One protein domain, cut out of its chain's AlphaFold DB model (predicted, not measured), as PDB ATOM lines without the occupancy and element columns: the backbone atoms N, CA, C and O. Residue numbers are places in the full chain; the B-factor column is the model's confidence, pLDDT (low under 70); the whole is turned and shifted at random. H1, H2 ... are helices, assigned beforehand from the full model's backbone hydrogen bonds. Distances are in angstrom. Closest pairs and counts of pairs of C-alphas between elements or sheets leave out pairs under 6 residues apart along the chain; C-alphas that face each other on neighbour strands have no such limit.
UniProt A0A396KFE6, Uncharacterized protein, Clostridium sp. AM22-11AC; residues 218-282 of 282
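What this domain is: This is residues 218 to 282 of the 282 residues of an uncharacterized protein of Clostridium sp. AM22-11AC (UniProt A0A396KFE6). Two helices, H1 and H2, slant across each other as a loose pair, the first half of H2 beside H1 and the rest swinging away from it; a long tail, residues 264 to 282, then crosses from the end of H2 to the H1 side and doubles back in a small loop. The printed part has 65 residues with two named helices, H1 then H2, and no named strand. The class is all helix, though under half of the residues, 29 of 65, are in named elements. The whole is compact, with a radius of gyration of the C-alphas of 12.0 A and spans of 33 by 30 by 18 A.

How they stand to each other: Begin at H1, residues 224 to 239, and go on to H2, residues 251 to 263. They touch, H2 with residues 251 to 256 alone; look at their closest C-alphas, Val 232 and Pro 251, 5.1 A apart. Their lines stand at a steep tilt of 46 degrees, and they run opposite ways. In both H1 and H2 every O i to N i+4 pair is within hydrogen-bond range. Farther on, find residues 274 to 275 paired antiparallel with residues 280 to 281.

Where its parts are: Find C-alpha 224 at (232.195, 267.264, 257.383); from there H1 runs 22.5 A to C-alpha 239 at (216.059, 266.212, 272.961). H2 runs 18.6 A from Pro 251 to C-alpha 263 at (238.757, 274.684, 264.046).

The domain as a whole: The two C-alphas farthest apart are those of Asn 248 and Thr 277, 32.9 A. The printed part has no cut and ends at Ile 282, the chain's last residue. The link from H1 to H2, 11 residues, is long. Look for pLDDT under 70 at residues 240 to 248 and 265 to 270; the mean of the printed part is 82.4.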
ATOM      1  N   TYR A 218     239.848 265.719 261.880       93.12
ATOM      2  CA  TYR A 218     239.964 265.620 260.425       93.12
ATOM      3  C   TYR A 218     240.835 264.462 259.919       93.12
ATOM      4  O   TYR A 218     240.833 264.189 258.722       93.12
ATOM      5  N   ASP A 219     241.565 263.765 260.796       93.69
ATOM      6  CA  ASP A 219     242.242 262.521 260.416       93.69
ATOM      7  C   ASP A 219     241.259 261.334 260.352       93.69
ATOM      8  O   ASP A 219     241.579 260.323 259.727       93.69
ATOM      9  N   VAL A 220     240.087 261.433 261.002       93.00
ATOM     10  CA  VAL A 220     239.142 260.310 261.163       93.00
ATOM     11  C   VAL A 220     237.831 260.490 260.399       93.00
ATOM     12  O   VAL A 220     237.139 259.503 260.142       93.00
ATOM     13  N   ILE A 221     237.499 261.716 259.987       92.88
ATOM     14  CA  ILE A 221     236.317 262.000 259.168       92.88
ATOM     15  C   ILE A 221     236.682 262.222 257.699       92.88
ATOM     16  O   ILE A 221     237.754 262.720 257.366       92.88
ATOM     17  N   THR A 222     235.761 261.880 256.798       92.94
ATOM     18  CA  THR A 222     235.931 262.097 255.349       92.94
ATOM     19  C   THR A 222     234.935 263.092 254.757       92.94
ATOM     20  O   THR A 222     235.063 263.451 253.591       92.94
ATOM     21  N   ASP A 223     233.904 263.473 255.515       94.75
ATOM     22  CA  ASP A 223     232.779 264.281 255.040       94.75
ATOM     23  C   ASP A 223     232.191 265.081 256.211       94.75
ATOM     24  O   ASP A 223     231.433 264.550 257.024       94.75
ATOM     25  N   GLU A 224     232.607 266.341 256.321       93.94
ATOM     26  CA  GLU A 224     232.195 267.264 257.383       93.94
ATOM     27  C   GLU A 224     230.678 267.504 257.381       93.94
ATOM     28  O   GLU A 224     230.044 267.402 258.432       93.94
ATOM     29  N   ASP A 225     230.073 267.707 256.206       94.81
ATOM     30  CA  ASP A 225     228.633 267.954 256.069       94.81
ATOM     31  C   ASP A 225     227.801 266.770 256.577       94.81
ATOM     32  O   ASP A 225     226.757 266.952 257.217       94.81
ATOM     33  N   LYS A 226     228.262 265.535 256.327       94.75
ATOM     34  CA  LYS A 226     227.620 264.336 256.883       94.75
ATOM     35  C   LYS A 226     227.729 264.274 258.398       94.75
ATOM     36  O   LYS A 226     226.750 263.898 259.040       94.75
ATOM     37  N   VAL A 227     228.881 264.625 258.965       94.50
ATOM     38  CA  VAL A 227     229.055 264.623 260.422       94.50
ATOM     39  C   VAL A 227     228.175 265.693 261.058       94.50
ATOM     40  O   VAL A 227     227.418 265.374 261.970       94.50
ATOM     41  N   LYS A 228     228.163 266.913 260.511       94.12
ATOM     42  CA  LYS A 228     227.267 267.991 260.949       94.12
ATOM     43  C   LYS A 228     225.799 267.559 260.909       94.12
ATOM     44  O   LYS A 228     225.078 267.711 261.891       94.12
ATOM     45  N   SER A 229     225.365 266.957 259.802       93.62
ATOM     46  CA  SER A 229     223.995 266.441 259.666       93.62
ATOM     47  C   SER A 229     223.683 265.333 260.678       93.62
ATOM     48  O   SER A 229     222.560 265.256 261.173       93.62
ATOM     49  N   GLY A 230     224.668 264.488 260.996       93.88
ATOM     50  CA  GLY A 230     224.566 263.454 262.024       93.88
ATOM     51  C   GLY A 230     224.389 264.032 263.428       93.88
ATOM     52  O   GLY A 230     223.486 263.597 264.135       93.88
ATOM     53  N   ILE A 231     225.171 265.055 263.795       91.88
ATOM     54  CA  ILE A 231     225.024 265.775 265.073       91.88
ATOM     55  C   ILE A 231     223.607 266.347 265.185       91.88
ATOM     56  O   ILE A 231     222.894 266.044 266.136       91.88
ATOM     57  N   VAL A 232     223.153 267.098 264.175       91.25
ATOM     58  CA  VAL A 232     221.800 267.686 264.152       91.25
ATOM     59  C   VAL A 232     220.719 266.615 264.313       91.25
ATOM     60  O   VAL A 232     219.736 266.828 265.025       91.25
ATOM     61  N   HIS A 233     220.880 265.465 263.655       91.12
ATOM     62  CA  HIS A 233     219.937 264.357 263.762       91.12
ATOM     63  C   HIS A 233     219.885 263.778 265.182       91.12
ATOM     64  O   HIS A 233     218.796 263.665 265.738       91.12
ATOM     65  N   GLU A 234     221.040 263.471 265.776       90.25
ATOM     66  CA  GLU A 234     221.151 262.923 267.135       90.25
ATOM     67  C   GLU A 234     220.597 263.881 268.195       90.25
ATOM     68  O   GLU A 234     219.908 263.452 269.122       90.25
ATOM     69  N   LEU A 235     220.855 265.185 268.052       88.12
ATOM     70  CA  LEU A 235     220.320 266.205 268.953       88.12
ATOM     71  C   LEU A 235     218.790 266.268 268.882       88.12
ATOM     72  O   LEU A 235     218.120 266.262 269.914       88.12
ATOM     73  N   LYS A 236     218.221 266.262 267.672       86.06
ATOM     74  CA  LYS A 236     216.761 266.273 267.481       86.06
ATOM     75  C   LYS A 236     216.093 265.002 267.999       86.06
ATOM     76  O   LYS A 236     215.009 265.090 268.568       86.06
ATOM     77  N   ASP A 237     216.726 263.845 267.806       86.62
ATOM     78  CA  ASP A 237     216.207 262.556 268.269       86.62
ATOM     79  C   ASP A 237     216.184 262.468 269.803       86.62
ATOM     80  O   ASP A 237     215.168 262.092 270.389       86.62
ATOM     81  N   LYS A 238     217.269 262.888 270.468       83.56
ATOM     82  CA  LYS A 238     217.399 262.792 271.931       83.56
ATOM     83  C   LYS A 238     216.614 263.848 272.693       83.56
ATOM     84  O   LYS A 238     216.075 263.536 273.754       83.56
ATOM     85  N   TYR A 239     216.571 265.079 272.188       78.19
ATOM     86  CA  TYR A 239     216.059 266.212 272.961       78.19
ATOM     87  C   TYR A 239     214.674 266.690 272.530       78.19
ATOM     88  O   TYR A 239     214.072 267.445 273.277       78.19
ATOM     89  N   ALA A 240     214.123 266.200 271.410       62.62
ATOM     90  CA  ALA A 240     212.723 266.325 270.961       62.62
ATOM     91  C   ALA A 240     212.024 267.710 271.076       62.62
ATOM     92  O   ALA A 240     210.823 267.810 270.815       62.62
ATOM     93  N   SER A 241     212.745 268.787 271.381       57.47
ATOM     94  CA  SER A 241     212.305 270.180 271.357       57.47
ATOM     95  C   SER A 241     213.213 270.990 270.438       57.47
ATOM     96  O   SER A 241     214.393 270.691 270.295       57.47
ATOM     97  N   GLU A 242     212.662 272.024 269.803       58.69
ATOM     98  CA  GLU A 242     213.404 272.949 268.927       58.69
ATOM     99  C   GLU A 242     214.473 273.777 269.676       58.69
ATOM    100  O   GLU A 242     215.240 274.497 269.043       58.69
ATOM    101  N   GLU A 243     214.529 273.653 271.005       57.88
ATOM    102  CA  GLU A 243     215.558 274.211 271.880       57.88
ATOM    103  C   GLU A 243     216.710 273.196 271.995       57.88
ATOM    104  O   GLU A 243     216.519 272.073 272.462       57.88
ATOM    105  N   GLY A 244     217.876 273.577 271.475       56.62
ATOM    106  CA  GLY A 244     219.139 272.840 271.492       56.62
ATOM    107  C   GLY A 244     219.741 272.690 272.891       56.62
ATOM    108  O   GLY A 244     219.140 273.049 273.901       56.62
ATOM    109  N   LEU A 245     220.940 272.107 272.950       61.19
ATOM    110  CA  LEU A 245     221.646 271.787 274.195       61.19
ATOM    111  C   LEU A 245     222.198 273.021 274.906       61.19
ATOM    112  O   LEU A 245     222.351 273.014 276.129       61.19
ATOM    113  N   VAL A 246     222.512 274.066 274.144       60.00
ATOM    114  CA  VAL A 246     222.885 275.373 274.676       60.00
ATOM    115  C   VAL A 246     221.616 276.211 274.806       60.00
ATOM    116  O   VAL A 246     220.812 276.282 273.875       60.00
ATOM    117  N   GLU A 247     221.409 276.840 275.970       59.91
ATOM    118  CA  GLU A 247     220.234 277.685 276.210       59.91
ATOM    119  C   GLU A 247     220.057 278.701 275.068       59.91
ATOM    120  O   GLU A 247     220.880 279.601 274.886       59.91
ATOM    121  N   ASN A 248     218.928 278.601 274.357       65.69
ATOM    122  CA  ASN A 248     218.543 279.430 273.206       65.69
ATOM    123  C   ASN A 248     219.269 279.150 271.873       65.69
ATOM    124  O   ASN A 248     219.202 279.998 270.982       65.69
ATOM    125  N   SER A 249     219.911 277.993 271.709       74.88
ATOM    126  CA  SER A 249     220.472 277.549 270.426       74.88
ATOM    127  C   SER A 249     219.570 276.527 269.743       74.88
ATOM    128  O   SER A 249     218.773 275.859 270.385       74.88
ATOM    129  N   THR A 250     219.677 276.395 268.428       86.19
ATOM    130  CA  THR A 250     219.093 275.297 267.647       86.19
ATOM    131  C   THR A 250     220.108 274.159 267.485       86.19
ATOM    132  O   THR A 250     221.313 274.408 267.537       86.19
ATOM    133  N   PRO A 251     219.675 272.914 267.209       87.81
ATOM    134  CA  PRO A 251     220.593 271.814 266.899       87.81
ATOM    135  C   PRO A 251     221.595 272.126 265.775       87.81
ATOM    136  O   PRO A 251     222.726 271.649 265.791       87.81
ATOM    137  N   GLU A 252     221.182 272.912 264.780       89.88
ATOM    138  CA  GLU A 252     222.042 273.402 263.706       89.88
ATOM    139  C   GLU A 252     223.136 274.348 264.212       89.88
ATOM    140  O   GLU A 252     224.289 274.197 263.807       89.88
ATOM    141  N   GLU A 253     222.786 275.282 265.099       88.94
ATOM    142  CA  GLU A 253     223.736 276.206 265.724       88.94
ATOM    143  C   GLU A 253     224.704 275.467 266.653       88.94
ATOM    144  O   GLU A 253     225.900 275.729 266.590       88.94
ATOM    145  N   ASP A 254     224.235 274.495 267.441       87.38
ATOM    146  CA  ASP A 254     225.106 273.660 268.283       87.38
ATOM    147  C   ASP A 254     226.122 272.873 267.438       87.38
ATOM    148  O   ASP A 254     227.304 272.783 267.780       87.38
ATOM    149  N   ALA A 255     225.681 272.332 266.298       90.00
ATOM    150  CA  ALA A 255     226.573 271.649 265.373       90.00
ATOM    151  C   ALA A 255     227.591 272.618 264.745       90.00
ATOM    152  O   ALA A 255     228.754 272.255 264.602       90.00
ATOM    153  N   ASP A 256     227.190 273.845 264.396       90.06
ATOM    154  CA  ASP A 256     228.119 274.880 263.925       90.06
ATOM    155  C   ASP A 256     229.153 275.254 264.993       90.06
ATOM    156  O   ASP A 256     230.351 275.248 264.706       90.06
ATOM    157  N   VAL A 257     228.716 275.479 266.234       88.00
ATOM    158  CA  VAL A 257     229.601 275.781 267.370       88.00
ATOM    159  C   VAL A 257     230.615 274.659 267.590       88.00
ATOM    160  O   VAL A 257     231.795 274.943 267.791       88.00
ATOM    161  N   PHE A 258     230.210 273.389 267.479       89.56
ATOM    162  CA  PHE A 258     231.150 272.269 267.560       89.56
ATOM    163  C   PHE A 258     232.293 272.404 266.541       89.56
ATOM    164  O   PHE A 258     233.468 272.304 266.903       89.56
ATOM    165  N   PHE A 259     231.976 272.682 265.274       90.19
ATOM    166  CA  PHE A 259     232.992 272.850 264.232       90.19
ATOM    167  C   PHE A 259     233.813 274.130 264.399       90.19
ATOM    168  O   PHE A 259     235.008 274.124 264.096       90.19
ATOM    169  N   GLU A 260     233.224 275.212 264.905       89.12
ATOM    170  CA  GLU A 260     233.966 276.420 265.271       89.12
ATOM    171  C   GLU A 260     235.003 276.121 266.359       89.12
ATOM    172  O   GLU A 260     236.169 276.501 266.210       89.12
ATOM    173  N   CYS A 261     234.630 275.371 267.402       87.44
ATOM    174  CA  CYS A 261     235.541 274.954 268.466       87.44
ATOM    175  C   CYS A 261     236.647 274.019 267.952       87.44
ATOM    176  O   CYS A 261     237.815 274.239 268.263       87.44
ATOM    177  N   ILE A 262     236.318 273.027 267.114       86.62
ATOM    178  CA  ILE A 262     237.307 272.110 266.509       86.62
ATOM    179  C   ILE A 262     238.324 272.846 265.625       86.62
ATOM    180  O   ILE A 262     239.478 272.424 265.514       86.62
ATOM    181  N   ASN A 263     237.907 273.928 264.965       85.06
ATOM    182  CA  ASN A 263     238.757 274.684 264.046       85.06
ATOM    183  C   ASN A 263     239.537 275.821 264.714       85.06
ATOM    184  O   ASN A 263     240.449 276.377 264.091       85.06
ATOM    185  N   THR A 264     239.205 276.178 265.954       79.19
ATOM    186  CA  THR A 264     239.802 277.320 266.650       79.19
ATOM    187  C   THR A 264     240.901 276.844 267.599       79.19
ATOM    188  O   THR A 264     240.608 276.282 268.648       79.19
ATOM    189  N   PRO A 265     242.191 277.139 267.328       62.91
ATOM    190  CA  PRO A 265     243.309 276.612 268.120       62.91
ATOM    191  C   PRO A 265     243.282 276.961 269.613       62.91
ATOM    192  O   PRO A 265     243.949 276.297 270.403       62.91
ATOM    193  N   GLN A 266     242.570 278.027 269.985       56.97
ATOM    194  CA  GLN A 266     242.395 278.481 271.368       56.97
ATOM    195  C   GLN A 266     241.306 277.693 272.111       56.97
ATOM    196  O   GLN A 266     241.406 277.550 273.324       56.97
ATOM    197  N   ASP A 267     240.352 277.119 271.372       54.47
ATOM    198  CA  ASP A 267     239.166 276.425 271.881       54.47
ATOM    199  C   ASP A 267     239.148 274.936 271.497       54.47
ATOM    200  O   ASP A 267     238.154 274.251 271.712       54.47
ATOM    201  N   ASN A 268     240.276 274.396 271.014       53.09
ATOM    202  CA  ASN A 268     240.467 272.976 270.673       53.09
ATOM    203  C   ASN A 268     240.207 271.990 271.844       53.09
ATOM    204  O   ASN A 268     240.356 270.783 271.660       53.09
ATOM    205  N   GLY A 269     239.867 272.484 273.040       54.84
ATOM    206  CA  GLY A 269     239.427 271.701 274.202       54.84
ATOM    207  C   GLY A 269     238.028 272.057 274.726       54.84
ATOM    208  O   GLY A 269     237.631 271.521 275.754       54.84
ATOM    209  N   ALA A 270     237.290 272.959 274.066       63.09
ATOM    210  CA  ALA A 270     235.920 273.322 274.443       63.09
ATOM    211  C   ALA A 270     234.906 272.223 274.092       63.09
ATOM    212  O   ALA A 270     233.867 272.109 274.737       63.09
ATOM    213  N   VAL A 271     235.230 271.396 273.095       78.50
ATOM    214  CA  VAL A 271     234.451 270.222 272.700       78.50
ATOM    215  C   VAL A 271     235.341 268.986 272.701       78.50
ATOM    216  O   VAL A 271     236.501 269.035 272.284       78.50
ATOM    217  N   ALA A 272     234.800 267.871 273.185       86.88
ATOM    218  CA  ALA A 272     235.474 266.582 273.175       86.88
ATOM    219  C   ALA A 272     234.965 265.746 272.001       86.88
ATOM    220  O   ALA A 272     233.807 265.842 271.614       86.88
ATOM    221  N   TRP A 273     235.832 264.911 271.436       93.31
ATOM    222  CA  TRP A 273     235.412 263.885 270.490       93.31
ATOM    223  C   TRP A 273     236.283 262.646 270.641       93.31
ATOM    224  O   TRP A 273     237.488 262.738 270.885       93.31
ATOM    225  N   SER A 274     235.696 261.474 270.458       94.31
ATOM    226  CA  SER A 274     236.409 260.207 270.595       94.31
ATOM    227  C   SER A 274     235.824 259.153 269.658       94.31
ATOM    228  O   SER A 274     234.714 259.287 269.143       94.31
ATOM    229  N   LEU A 275     236.579 258.092 269.390       96.12
ATOM    230  CA  LEU A 275     236.089 256.941 268.638       96.12
ATOM    231  C   LEU A 275     235.654 255.824 269.586       96.12
ATOM    232  O   LEU A 275     236.468 255.277 270.332       96.12
ATOM    233  N   GLY A 276     234.379 255.455 269.498       93.25
ATOM    234  CA  GLY A 276     233.869 254.184 269.994       93.25
ATOM    235  C   GLY A 276     234.093 253.060 268.981       93.25
ATOM    236  O   GLY A 276     234.651 253.255 267.896       93.25
ATOM    237  N   THR A 277     233.634 251.858 269.323       88.38
ATOM    238  CA  THR A 277     233.768 250.676 268.449       88.38
ATOM    239  C   THR A 277     233.031 250.852 267.113       88.38
ATOM    240  O   THR A 277     233.533 250.425 266.075       88.38
ATOM    241  N   ASP A 278     231.871 251.509 267.127       87.88
ATOM    242  CA  ASP A 278     230.953 251.634 265.989       87.88
ATOM    243  C   ASP A 278     230.485 253.071 265.704       87.88
ATOM    244  O   ASP A 278     229.688 253.291 264.792       87.88
ATOM    245  N   ARG A 279     230.974 254.055 266.467       88.12
ATOM    246  CA  ARG A 279     230.487 255.435 266.421       88.12
ATOM    247  C   ARG A 279     231.582 256.455 266.716       88.12
ATOM    248  O   ARG A 279     232.589 256.141 267.350       88.12
ATOM    249  N   LEU A 280     231.334 257.683 266.283       91.62
ATOM    250  CA  LEU A 280     232.016 258.882 266.757       91.62
ATOM    251  C   LEU A 280     231.232 259.408 267.968       91.62
ATOM    252  O   LEU A 280     230.014 259.545 267.872       91.62
ATOM    253  N   ASN A 281     231.904 259.658 269.088       89.62
ATOM    254  CA  ASN A 281     231.310 260.329 270.241       89.62
ATOM    255  C   ASN A 281     231.654 261.816 270.166       89.62
ATOM    256  O   ASN A 281     232.806 262.156 269.882       89.62
ATOM    257  N   ILE A 282     230.643 262.657 270.379       85.69
ATOM    258  CA  ILE A 282     230.666 264.124 270.375       85.69
ATOM    259  C   ILE A 282     229.773 264.588 271.521       85.69
ATOM    260  O   ILE A 282     228.710 263.942 271.699       85.69
TER     261      ILE A 282